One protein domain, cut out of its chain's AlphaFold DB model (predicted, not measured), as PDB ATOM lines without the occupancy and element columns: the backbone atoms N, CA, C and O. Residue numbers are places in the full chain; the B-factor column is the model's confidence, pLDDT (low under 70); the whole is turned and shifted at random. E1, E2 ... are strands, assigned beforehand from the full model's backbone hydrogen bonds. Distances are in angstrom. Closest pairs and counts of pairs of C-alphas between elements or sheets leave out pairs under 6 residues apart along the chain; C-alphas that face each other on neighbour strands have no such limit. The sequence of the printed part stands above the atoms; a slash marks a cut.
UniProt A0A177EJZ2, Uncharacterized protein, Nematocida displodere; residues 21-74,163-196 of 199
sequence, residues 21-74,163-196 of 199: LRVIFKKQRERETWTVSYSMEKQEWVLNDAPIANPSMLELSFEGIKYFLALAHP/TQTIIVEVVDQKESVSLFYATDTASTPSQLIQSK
ATOM      1  N   LEU A  21     174.809 150.301 189.553       85.44
ATOM      2  CA  LEU A  21     174.309 150.892 190.778       85.44
ATOM      3  C   LEU A  21     172.782 150.883 190.744       85.44
ATOM      4  O   LEU A  21     172.166 151.343 189.788       85.44
ATOM      5  N   ARG A  22     172.160 150.401 191.813       86.94
ATOM      6  CA  ARG A  22     170.721 150.502 192.029       86.94
ATOM      7  C   ARG A  22     170.477 151.356 193.257       86.94
ATOM      8  O   ARG A  22     170.974 151.036 194.331       86.94
ATOM      9  N   VAL A  23     169.707 152.422 193.117       85.62
ATOM     10  CA  VAL A  23     169.292 153.258 194.245       85.62
ATOM     11  C   VAL A  23     167.811 153.018 194.473       85.62
ATOM     12  O   VAL A  23     167.024 153.064 193.531       85.62
ATOM     13  N   ILE A  24     167.426 152.697 195.702       87.00
ATOM     14  CA  ILE A  24     166.041 152.429 196.083       87.00
ATOM     15  C   ILE A  24     165.680 153.386 197.206       87.00
ATOM     16  O   ILE A  24     166.225 153.262 198.298       87.00
ATOM     17  N   PHE A  25     164.734 154.282 196.957       85.12
ATOM     18  CA  PHE A  25     164.123 155.075 198.019       85.12
ATOM     19  C   PHE A  25     162.883 154.354 198.536       85.12
ATOM     20  O   PHE A  25     162.126 153.765 197.756       85.12
ATOM     21  N   LYS A  26     162.696 154.356 199.855       86.56
ATOM     22  CA  LYS A  26     161.540 153.755 200.524       86.56
ATOM     23  C   LYS A  26     160.994 154.690 201.589       86.56
ATOM     24  O   LYS A  26     161.750 155.158 202.435       86.56
ATOM     25  N   LYS A  27     159.676 154.876 201.594       83.81
ATOM     26  CA  LYS A  27     158.948 155.539 202.677       83.81
ATOM     27  C   LYS A  27     157.560 154.933 202.810       83.81
ATOM     28  O   LYS A  27     156.733 155.062 201.916       83.81
ATOM     29  N   GLN A  28     157.290 154.270 203.934       81.81
ATOM     30  CA  GLN A  28     156.018 153.584 204.200       81.81
ATOM     31  C   GLN A  28     155.569 152.667 203.038       81.81
ATOM     32  O   GLN A  28     156.053 151.543 202.925       81.81
ATOM     33  N   ARG A  29     154.636 153.124 202.187       80.12
ATOM     34  CA  ARG A  29     154.110 152.384 201.022       80.12
ATOM     35  C   ARG A  29     154.722 152.814 199.689       80.12
ATOM     36  O   ARG A  29     154.511 152.133 198.689       80.12
ATOM     37  N   GLU A  30     155.466 153.911 199.669       83.25
ATOM     38  CA  GLU A  30     156.103 154.433 198.470       83.25
ATOM     39  C   GLU A  30     157.500 153.848 198.300       83.25
ATOM     40  O   GLU A  30     158.293 153.730 199.244       83.25
ATOM     41  N   ARG A  31     157.791 153.454 197.062       86.19
ATOM     42  CA  ARG A  31     159.082 152.918 196.662       86.19
ATOM     43  C   ARG A  31     159.397 153.397 195.263       86.19
ATOM     44  O   ARG A  31     158.641 153.127 194.334       86.19
ATOM     45  N   GLU A  32     160.574 153.973 195.112       86.12
ATOM     46  CA  GLU A  32     161.105 154.345 193.810       86.12
ATOM     47  C   GLU A  32     162.482 153.715 193.624       86.12
ATOM     48  O   GLU A  32     163.205 153.434 194.586       86.12
ATOM     49  N   THR A  33     162.801 153.327 192.394       86.69
ATOM     50  CA  THR A  33     164.021 152.581 192.088       86.69
ATOM     51  C   THR A  33     164.651 153.125 190.824       86.69
ATOM     52  O   THR A  33     164.026 153.147 189.769       86.69
ATOM     53  N   TRP A  34     165.923 153.483 190.935       85.62
ATOM     54  CA  TRP A  34     166.759 153.930 189.835       85.62
ATOM     55  C   TRP A  34     167.861 152.919 189.607       85.62
ATOM     56  O   TRP A  34     168.471 152.429 190.560       85.62
ATOM     57  N   THR A  35     168.127 152.616 188.342       86.44
ATOM     58  CA  THR A  35     169.252 151.771 187.956       86.44
ATOM     59  C   THR A  35     170.167 152.570 187.048       86.44
ATOM     60  O   THR A  35     169.754 153.064 186.001       86.44
ATOM     61  N   VAL A  36     171.415 152.701 187.475       85.81
ATOM     62  CA  VAL A  36     172.473 153.391 186.752       85.81
ATOM     63  C   VAL A  36     173.529 152.366 186.388       85.81
ATOM     64  O   VAL A  36     173.935 151.555 187.220       85.81
ATOM     65  N   SER A  37     173.981 152.390 185.146       85.94
ATOM     66  CA  SER A  37     175.048 151.516 184.669       85.94
ATOM     67  C   SER A  37     176.162 152.353 184.074       85.94
ATOM     68  O   SER A  37     175.912 153.353 183.405       85.94
ATOM     69  N   TYR A  38     177.402 151.968 184.331       82.50
ATOM     70  CA  TYR A  38     178.554 152.619 183.735       82.50
ATOM     71  C   TYR A  38     178.805 152.032 182.344       82.50
ATOM     72  O   TYR A  38     179.118 150.845 182.206       82.50
ATOM     73  N   SER A  39     178.663 152.857 181.308       77.94
ATOM     74  CA  SER A  39     179.013 152.489 179.941       77.94
ATOM     75  C   SER A  39     180.526 152.498 179.784       77.94
ATOM     76  O   SER A  39     181.162 153.549 179.755       77.94
ATOM     77  N   MET A  40     181.105 151.309 179.641       73.94
ATOM     78  CA  MET A  40     182.542 151.143 179.414       73.94
ATOM     79  C   MET A  40     183.013 151.745 178.084       73.94
ATOM     80  O   MET A  40     184.153 152.184 177.987       73.94
ATOM     81  N   GLU A  41     182.152 151.741 177.064       74.88
ATOM     82  CA  GLU A  41     182.459 152.272 175.734       74.88
ATOM     83  C   GLU A  41     182.515 153.800 175.746       74.88
ATOM     84  O   GLU A  41     183.452 154.395 175.220       74.88
ATOM     85  N   LYS A  42     181.525 154.426 176.388       73.12
ATOM     86  CA  LYS A  42     181.390 155.886 176.444       73.12
ATOM     87  C   LYS A  42     182.096 156.518 177.646       73.12
ATOM     88  O   LYS A  42     182.192 157.734 177.724       73.12
ATOM     89  N   GLN A  43     182.585 155.694 178.572       75.19
ATOM     90  CA  GLN A  43     183.210 156.100 179.832       75.19
ATOM     91  C   GLN A  43     182.317 156.983 180.724       75.19
ATOM     92  O   GLN A  43     182.805 157.778 181.529       75.19
ATOM     93  N   GLU A  44     181.001 156.799 180.645       77.31
ATOM     94  CA  GLU A  44     180.012 157.622 181.342       77.31
ATOM     95  C   GLU A  44     178.966 156.770 182.066       77.31
ATOM     96  O   GLU A  44     178.690 155.626 181.698       77.31
ATOM     97  N   TRP A  45     178.369 157.336 183.111       79.44
ATOM     98  CA  TRP A  45     177.210 156.746 183.766       79.44
ATOM     99  C   TRP A  45     175.942 157.014 182.952       79.44
ATOM    100  O   TRP A  45     175.709 158.120 182.468       79.44
ATOM    101  N   VAL A  46     175.102 155.992 182.845       82.25
ATOM    102  CA  VAL A  46     173.845 156.020 182.103       82.25
ATOM    103  C   VAL A  46     172.724 155.625 183.059       82.25
ATOM    104  O   VAL A  46     172.780 154.561 183.679       82.25
ATOM    105  N   LEU A  47     171.721 156.487 183.204       83.62
ATOM    106  CA  LEU A  47     170.515 156.249 183.994       83.62
ATOM    107  C   LEU A  47     169.382 155.888 183.030       83.62
ATOM    108  O   LEU A  47     169.013 156.716 182.203       83.62
ATOM    109  N   ASN A  48     168.814 154.683 183.148       73.19
ATOM    110  CA  ASN A  48     167.707 154.220 182.292       73.19
ATOM    111  C   ASN A  48     167.950 154.489 180.786       73.19
ATOM    112  O   ASN A  48     167.107 155.072 180.111       73.19
ATOM    113  N   ASP A  49     169.135 154.123 180.290       68.06
ATOM    114  CA  ASP A  49     169.583 154.309 178.897       68.06
ATOM    115  C   ASP A  49     169.776 155.766 178.420       68.06
ATOM    116  O   ASP A  49     170.122 155.995 177.258       68.06
ATOM    117  N   ALA A  50     169.660 156.755 179.314       74.69
ATOM    118  CA  ALA A  50     169.996 158.153 179.051       74.69
ATOM    119  C   ALA A  50     171.292 158.576 179.776       74.69
ATOM    120  O   ALA A  50     171.512 158.189 180.929       74.69
ATOM    121  N   PRO A  51     172.169 159.375 179.137       72.94
ATOM    122  CA  PRO A  51     173.347 159.915 179.805       72.94
ATOM    123  C   PRO A  51     172.924 160.829 180.957       72.94
ATOM    124  O   PRO A  51     171.962 161.595 180.846       72.94
ATOM    125  N   ILE A  52     173.646 160.756 182.073       79.31
ATOM    126  CA  ILE A  52     173.404 161.671 183.188       79.31
ATOM    127  C   ILE A  52     173.922 163.071 182.843       79.31
ATOM    128  O   ILE A  52     174.993 163.225 182.263       79.31
ATOM    129  N   ALA A  53     173.165 164.105 183.219       75.94
ATOM    130  CA  ALA A  53     173.508 165.492 182.898       75.94
ATOM    131  C   ALA A  53     174.837 165.944 183.534       75.94
ATOM    132  O   ALA A  53     175.561 166.746 182.948       75.94
ATOM    133  N   ASN A  54     175.167 165.419 184.719       76.44
ATOM    134  CA  ASN A  54     176.448 165.640 185.381       76.44
ATOM    135  C   ASN A  54     177.161 164.291 185.610       76.44
ATOM    136  O   ASN A  54     176.736 163.527 186.472       76.44
ATOM    137  N   PRO A  55     178.275 163.999 184.915       70.81
ATOM    138  CA  PRO A  55     179.001 162.728 185.035       70.81
ATOM    139  C   PRO A  55     179.485 162.379 186.451       70.81
ATOM    140  O   PRO A  55     179.709 161.208 186.751       70.81
ATOM    141  N   SER A  56     179.652 163.390 187.310       70.25
ATOM    142  CA  SER A  56     180.144 163.247 188.688       70.25
ATOM    143  C   SER A  56     179.034 163.222 189.744       70.25
ATOM    144  O   SER A  56     179.305 163.005 190.927       70.25
ATOM    145  N   MET A  57     177.778 163.450 189.349       76.69
ATOM    146  CA  MET A  57     176.669 163.610 190.285       76.69
ATOM    147  C   MET A  57     175.353 163.128 189.680       76.69
ATOM    148  O   MET A  57     174.886 163.634 188.663       76.69
ATOM    149  N   LEU A  58     174.721 162.180 190.358       77.81
ATOM    150  CA  LEU A  58     173.393 161.692 190.032       77.81
ATOM    151  C   LEU A  58     172.347 162.495 190.803       77.81
ATOM    152  O   LEU A  58     172.318 162.460 192.033       77.81
ATOM    153  N   GLU A  59     171.484 163.193 190.073       80.31
ATOM    154  CA  GLU A  59     170.294 163.839 190.622       80.31
ATOM    155  C   GLU A  59     169.117 162.858 190.566       80.31
ATOM    156  O   GLU A  59     168.754 162.357 189.501       80.31
ATOM    157  N   LEU A  60     168.535 162.576 191.725       80.50
ATOM    158  CA  LEU A  60     167.362 161.724 191.909       80.50
ATOM    159  C   LEU A  60     166.226 162.569 192.484       80.50
ATOM    160  O   LEU A  60     166.472 163.580 193.136       80.50
ATOM    161  N   SER A  61     164.974 162.191 192.245       77.62
ATOM    162  CA  SER A  61     163.813 162.924 192.765       77.62
ATOM    163  C   SER A  61     162.825 161.957 193.387       77.62
ATOM    164  O   SER A  61     162.301 161.122 192.673       77.62
ATOM    165  N   PHE A  62     162.549 162.084 194.683       79.25
ATOM    166  CA  PHE A  62     161.592 161.240 195.404       79.25
ATOM    167  C   PHE A  62     160.628 162.133 196.192       79.25
ATOM    168  O   PHE A  62     161.076 163.039 196.896       79.25
ATOM    169  N   GLU A  63     159.315 161.928 196.039       76.56
ATOM    170  CA  GLU A  63     158.259 162.762 196.654       76.56
ATOM    171  C   GLU A  63     158.424 164.282 196.400       76.56
ATOM    172  O   GLU A  63     158.118 165.124 197.244       76.56
ATOM    173  N   GLY A  64     158.952 164.663 195.232       70.56
ATOM    174  CA  GLY A  64     159.202 166.071 194.891       70.56
ATOM    175  C   GLY A  64     160.423 166.698 195.581       70.56
ATOM    176  O   GLY A  64     160.690 167.883 195.378       70.56
ATOM    177  N   ILE A  65     161.191 165.918 196.349       72.19
ATOM    178  CA  ILE A  65     162.484 166.310 196.918       72.19
ATOM    179  C   ILE A  65     163.598 165.793 196.006       72.19
ATOM    180  O   ILE A  65     163.617 164.623 195.630       72.19
ATOM    181  N   LYS A  66     164.542 166.674 195.662       74.06
ATOM    182  CA  LYS A  66     165.747 166.314 194.908       74.06
ATOM    183  C   LYS A  66     166.832 165.807 195.847       74.06
ATOM    184  O   LYS A  66     167.110 166.470 196.839       74.06
ATOM    185  N   TYR A  67     167.462 164.701 195.481       73.69
ATOM    186  CA  TYR A  67     168.584 164.080 196.170       73.69
ATOM    187  C   TYR A  67     169.785 164.024 195.232       73.69
ATOM    188  O   TYR A  67     169.638 163.738 194.044       73.69
ATOM    189  N   PHE A  68     170.979 164.255 195.769       74.69
ATOM    190  CA  PHE A  68     172.214 164.263 194.990       74.69
ATOM    191  C   PHE A  68     173.157 163.188 195.507       74.69
ATOM    192  O   PHE A  68     173.538 163.195 196.676       74.69
ATOM    193  N   LEU A  69     173.538 162.268 194.630       73.12
ATOM    194  CA  LEU A  69     174.540 161.253 194.915       73.12
ATOM    195  C   LEU A  69     175.793 161.571 194.107       73.12
ATOM    196  O   LEU A  69     175.783 161.483 192.879       73.12
ATOM    197  N   ALA A  70     176.879 161.921 194.795       69.50
ATOM    198  CA  ALA A  70     178.183 162.025 194.159       69.50
ATOM    199  C   ALA A  70     178.569 160.646 193.603       69.50
ATOM    200  O   ALA A  70     178.765 159.682 194.348       69.50
ATOM    201  N   LEU A  71     178.649 160.546 192.280       67.50
ATOM    202  CA  LEU A  71     179.128 159.357 191.602       67.50
ATOM    203  C   LEU A  71     180.604 159.568 191.316       67.50
ATOM    204  O   LEU A  71     180.983 160.232 190.353       67.50
ATOM    205  N   ALA A  72     181.456 158.953 192.132       60.34
ATOM    206  CA  ALA A  72     182.804 158.703 191.662       60.34
ATOM    207  C   ALA A  72     182.693 157.884 190.365       60.34
ATOM    208  O   ALA A  72     181.929 156.912 190.304       60.34
ATOM    209  N   HIS A  73     183.455 158.245 189.327       58.25
ATOM    210  CA  HIS A  73     183.737 157.278 188.269       58.25
ATOM    211  C   HIS A  73     184.174 155.977 188.957       58.25
ATOM    212  O   HIS A  73     184.979 156.070 189.892       58.25
ATOM    213  N   PRO A  74     183.649 154.791 188.575       56.38
ATOM    214  CA  PRO A  74     184.187 153.527 189.060       56.38
ATOM    215  C   PRO A  74     185.656 153.552 188.670       56.38
ATOM    216  O   PRO A  74     185.969 153.438 187.487       56.38
ATOM    217  N   THR A 163     175.461 144.260 191.065       84.12
ATOM    218  CA  THR A 163     174.777 145.534 191.264       84.12
ATOM    219  C   THR A 163     174.992 145.984 192.703       84.12
ATOM    220  O   THR A 163     174.525 145.345 193.652       84.12
ATOM    221  N   GLN A 164     175.696 147.100 192.878       83.19
ATOM    222  CA  GLN A 164     175.751 147.787 194.162       83.19
ATOM    223  C   GLN A 164     174.381 148.412 194.406       83.19
ATOM    224  O   GLN A 164     173.928 149.234 193.622       83.19
ATOM    225  N   THR A 165     173.695 147.996 195.461       84.56
ATOM    226  CA  THR A 165     172.389 148.541 195.823       84.56
ATOM    227  C   THR A 165     172.532 149.450 197.032       84.56
ATOM    228  O   THR A 165     173.071 149.043 198.061       84.56
ATOM    229  N   ILE A 166     172.037 150.673 196.893       83.44
ATOM    230  CA  ILE A 166     171.870 151.648 197.964       83.44
ATOM    231  C   ILE A 166     170.374 151.708 198.259       83.44
ATOM    232  O   ILE A 166     169.583 152.041 197.378       83.44
ATOM    233  N   ILE A 167     169.974 151.362 199.477       83.38
ATOM    234  CA  ILE A 167     168.619 151.611 199.967       83.38
ATOM    235  C   ILE A 167     168.669 152.846 200.849       83.38
ATOM    236  O   ILE A 167     169.422 152.862 201.818       83.38
ATOM    237  N   VAL A 168     167.854 153.838 200.515       83.44
ATOM    238  CA  VAL A 168     167.579 155.011 201.337       83.44
ATOM    239  C   VAL A 168     166.173 154.848 201.895       83.44
ATOM    240  O   VAL A 168     165.189 154.903 201.154       83.44
ATOM    241  N   GLU A 169     166.065 154.591 203.188       82.25
ATOM    242  CA  GLU A 169     164.785 154.507 203.881       82.25
ATOM    243  C   GLU A 169     164.536 155.796 204.662       82.25
ATOM    244  O   GLU A 169     165.370 156.220 205.461       82.25
ATOM    245  N   VAL A 170     163.391 156.422 204.396       78.00
ATOM    246  CA  VAL A 170     162.982 157.697 204.983       78.00
ATOM    247  C   VAL A 170     161.802 157.452 205.922       78.00
ATOM    248  O   VAL A 170     160.712 157.088 205.477       78.00
ATOM    249  N   VAL A 171     162.004 157.671 207.220       76.44
ATOM    250  CA  VAL A 171     160.982 157.524 208.273       76.44
ATOM    251  C   VAL A 171     160.948 158.806 209.090       76.44
ATOM    252  O   VAL A 171     161.967 159.207 209.637       76.44
ATOM    253  N   ASP A 172     159.796 159.479 209.152       69.69
ATOM    254  CA  ASP A 172     159.601 160.708 209.942       69.69
ATOM    255  C   ASP A 172     160.696 161.777 209.733       69.69
ATOM    256  O   ASP A 172     161.138 162.438 210.667       69.69
ATOM    257  N   GLN A 173     161.133 161.953 208.477       65.06
ATOM    258  CA  GLN A 173     162.227 162.850 208.058       65.06
ATOM    259  C   GLN A 173     163.641 162.451 208.525       65.06
ATOM    260  O   GLN A 173     164.589 163.204 208.301       65.06
ATOM    261  N   LYS A 174     163.805 161.270 209.127       68.06
ATOM    262  CA  LYS A 174     165.103 160.617 209.320       68.06
ATOM    263  C   LYS A 174     165.412 159.714 208.128       68.06
ATOM    264  O   LYS A 174     164.526 159.043 207.605       68.06
ATOM    265  N   GLU A 175     166.674 159.699 207.722       71.50
ATOM    266  CA  GLU A 175     167.178 158.917 206.595       71.50
ATOM    267  C   GLU A 175     168.086 157.809 207.131       71.50
ATOM    268  O   GLU A 175     168.976 158.067 207.940       71.50
ATOM    269  N   SER A 176     167.883 156.576 206.676       75.12
ATOM    270  CA  SER A 176     168.827 155.483 206.890       75.12
ATOM    271  C   SER A 176     169.306 154.954 205.545       75.12
ATOM    272  O   SER A 176     168.520 154.748 204.620       75.12
ATOM    273  N   VAL A 177     170.618 154.761 205.424       73.88
ATOM    274  CA  VAL A 177     171.244 154.289 204.190       73.88
ATOM    275  C   VAL A 177     171.847 152.916 204.432       73.88
ATOM    276  O   VAL A 177     172.677 152.733 205.319       73.88
ATOM    277  N   SER A 178     171.430 151.944 203.628       73.50
ATOM    278  CA  SER A 178     171.977 150.589 203.624       73.50
ATOM    279  C   SER A 178     172.639 150.293 202.286       73.50
ATOM    280  O   SER A 178     172.047 150.528 201.232       73.50
ATOM    281  N   LEU A 179     173.846 149.726 202.322       70.50
ATOM    282  CA  LEU A 179     174.607 149.348 201.134       70.50
ATOM    283  C   LEU A 179     174.854 147.838 201.105       70.50
ATOM    284  O   LEU A 179     175.334 147.249 202.075       70.50
ATOM    285  N   PHE A 180     174.560 147.214 199.968       77.12
ATOM    286  CA  PHE A 180     174.884 145.809 199.720       77.12
ATOM    287  C   PHE A 180     175.191 145.555 198.247       77.12
ATOM    288  O   PHE A 180     174.842 146.341 197.369       77.12
ATOM    289  N   TYR A 181     175.844 144.430 197.973       71.88
ATOM    290  CA  TYR A 181     176.156 143.980 196.620       71.88
ATOM    291  C   TYR A 181     175.284 142.772 196.287       71.88
ATOM    292  O   TYR A 181     175.293 141.778 197.016       71.88
ATOM    293  N   ALA A 182     174.531 142.846 195.193       69.50
ATOM    294  CA  ALA A 182     173.707 141.744 194.710       69.50
ATOM    295  C   ALA A 182     174.216 141.295 193.339       69.50
ATOM    296  O   ALA A 182     174.289 142.087 192.404       69.50
ATOM    297  N   THR A 183     174.596 140.028 193.196       59.50
ATOM    298  CA  THR A 183     174.764 139.427 191.867       59.50
ATOM    299  C   THR A 183     173.371 139.165 191.313       59.50
ATOM    300  O   THR A 183     172.609 138.457 191.965       59.50
ATOM    301  N   ASP A 184     173.018 139.760 190.172       51.34
ATOM    302  CA  ASP A 184     171.676 139.646 189.593       51.34
ATOM    303  C   ASP A 184     171.276 138.170 189.424       51.34
ATOM    304  O   ASP A 184     171.815 137.434 188.603       51.34
ATOM    305  N   THR A 185     170.396 137.722 190.315       37.47
ATOM    306  CA  THR A 185     169.496 136.560 190.258       37.47
ATOM    307  C   THR A 185     168.776 136.552 191.598       37.47
ATOM    308  O   THR A 185     169.217 135.869 192.506       37.47
ATOM    309  N   ALA A 186     167.731 137.372 191.758       41.69
ATOM    310  CA  ALA A 186     166.624 137.174 192.710       41.69
ATOM    311  C   ALA A 186     166.919 136.490 194.077       41.69
ATOM    312  O   ALA A 186     166.088 135.732 194.571       41.69
ATOM    313  N   SER A 187     168.072 136.719 194.708       35.47
ATOM    314  CA  SER A 187     168.482 135.954 195.884       35.47
ATOM    315  C   SER A 187     169.267 136.813 196.864       35.47
ATOM    316  O   SER A 187     170.130 137.612 196.508       35.47
ATOM    317  N   THR A 188     168.819 136.657 198.104       34.88
ATOM    318  CA  THR A 188     169.279 137.104 199.416       34.88
ATOM    319  C   THR A 188     170.547 137.975 199.464       34.88
ATOM    320  O   THR A 188     171.600 137.563 198.968       34.88
ATOM    321  N   PRO A 189     170.498 139.144 200.139       36.97
ATOM    322  CA  PRO A 189     171.636 140.050 200.251       36.97
ATOM    323  C   PRO A 189     172.847 139.335 200.854       36.97
ATOM    324  O   PRO A 189     172.817 138.838 201.979       36.97
ATOM    325  N   SER A 190     173.935 139.303 200.090       40.62
ATOM    326  CA  SER A 190     175.232 138.858 200.577       40.62
ATOM    327  C   SER A 190     175.984 140.086 201.079       40.62
ATOM    328  O   SER A 190     176.488 140.876 200.291       40.62
ATOM    329  N   GLN A 191     176.071 140.199 202.405       43.91
ATOM    330  CA  GLN A 191     176.805 141.215 203.171       43.91
ATOM    331  C   GLN A 191     176.103 142.573 203.318       43.91
ATOM    332  O   GLN A 191     176.129 143.428 202.438       43.91
ATOM    333  N   LEU A 192     175.546 142.767 204.515       38.69
ATOM    334  CA  LEU A 192     175.220 144.066 205.091       38.69
ATOM    335  C   LEU A 192     176.548 144.711 205.507       38.69
ATOM    336  O   LEU A 192     177.233 144.190 206.389       38.69
ATOM    337  N   ILE A 193     176.955 145.802 204.863       46.53
ATOM    338  CA  ILE A 193     178.059 146.619 205.370       46.53
ATOM    339  C   ILE A 193     177.478 147.991 205.678       46.53
ATOM    340  O   ILE A 193     177.145 148.746 204.775       46.53
ATOM    341  N   GLN A 194     177.406 148.258 206.984       39.75
ATOM    342  CA  GLN A 194     176.922 149.467 207.653       39.75
ATOM    343  C   GLN A 194     175.400 149.655 207.662       39.75
ATOM    344  O   GLN A 194     174.799 150.174 206.733       39.75
ATOM    345  N   SER A 195     174.808 149.306 208.801       34.62
ATOM    346  CA  SER A 195     173.663 150.010 209.370       34.62
ATOM    347  C   SER A 195     174.219 151.010 210.389       34.62
ATOM    348  O   SER A 195     174.713 150.603 211.444       34.62
ATOM    349  N   LYS A 196     174.210 152.305 210.075       38.59
ATOM    350  CA  LYS A 196     174.357 153.343 211.102       38.59
ATOM    351  C   LYS A 196     172.966 153.886 211.404       38.59
ATOM    352  O   LYS A 196     172.464 154.732 210.680       38.59
TER     353      LYS A 196
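What this domain is: This is residues 21 to 74 and 163 to 196 of the 199 residues of an uncharacterized protein of Nematocida displodere (UniProt A0A177EJZ2). A twisted six-stranded sheet, E3 E2 E1 E6 E7 E8, has a small hairpin, E4 and E5, over part of one face, a lopsided sandwich of two sheets face to face. The large sheet is mixed, with E1 and E6 parallel; E8 is only loosely joined at one edge. The printed part has 88 residues, with no named helix and eight strands, E1 to E8 in order, class all strand. It is compact, with a radius of gyration of the C-alphas of 13.6 A, and spans 40 by 32 by 21 A.

Where its parts are: E1, residues 21 to 27, begins at C-alpha 21 (174.309, 150.892, 190.778) and is 20.0 A long. E2, residues 30 to 39, measures 29.5 A, and E3 is residues 44 to 47. E4, residues 57 to 62, and E5, residues 65 to 70, follow. E6, residues 163 to 171, is 25.0 A long and E7, residues 174 to 182, 25.4 A. E8, residues 190 to 193, ends at C-alpha 193 (178.059, 146.619, 205.370).

How they stand to each other: E1, E2 and E3 form a meander, each strand the antiparallel neighbour of the one before; N 23 and O 34 are 2.8 A apart, N 46 and O 37 2.8 A. E2 pairs staggered, with E1 over residues 30 to 36 and with E3 over 36 to 39. E1 and E6 are parallel, with N 24 and O 166 at 2.8 A. Hairpin E6 and E7 has N 167 and O 178 at 2.8 A. E7 and E8 meet only at a point, C-alphas 180 and 192, 5.7 A apart. In hairpin E4 and E5, N 60 and O 67 are 2.8 A apart. The closest C-alphas of E2 and E4, Glu 32 and Phe 62, are 7.1 A apart.

The domain as a whole: C-alphas 41 and 172, the two farthest apart, are 42.0 A from each other. Residues 75 to 162 are not printed; C-alphas 74 and 163 are 12.5 A apart across the cut. Of the links printed whole, none is long. Mean pLDDT of the printed part is 71.5; residues 182 to 196 are among those under 70.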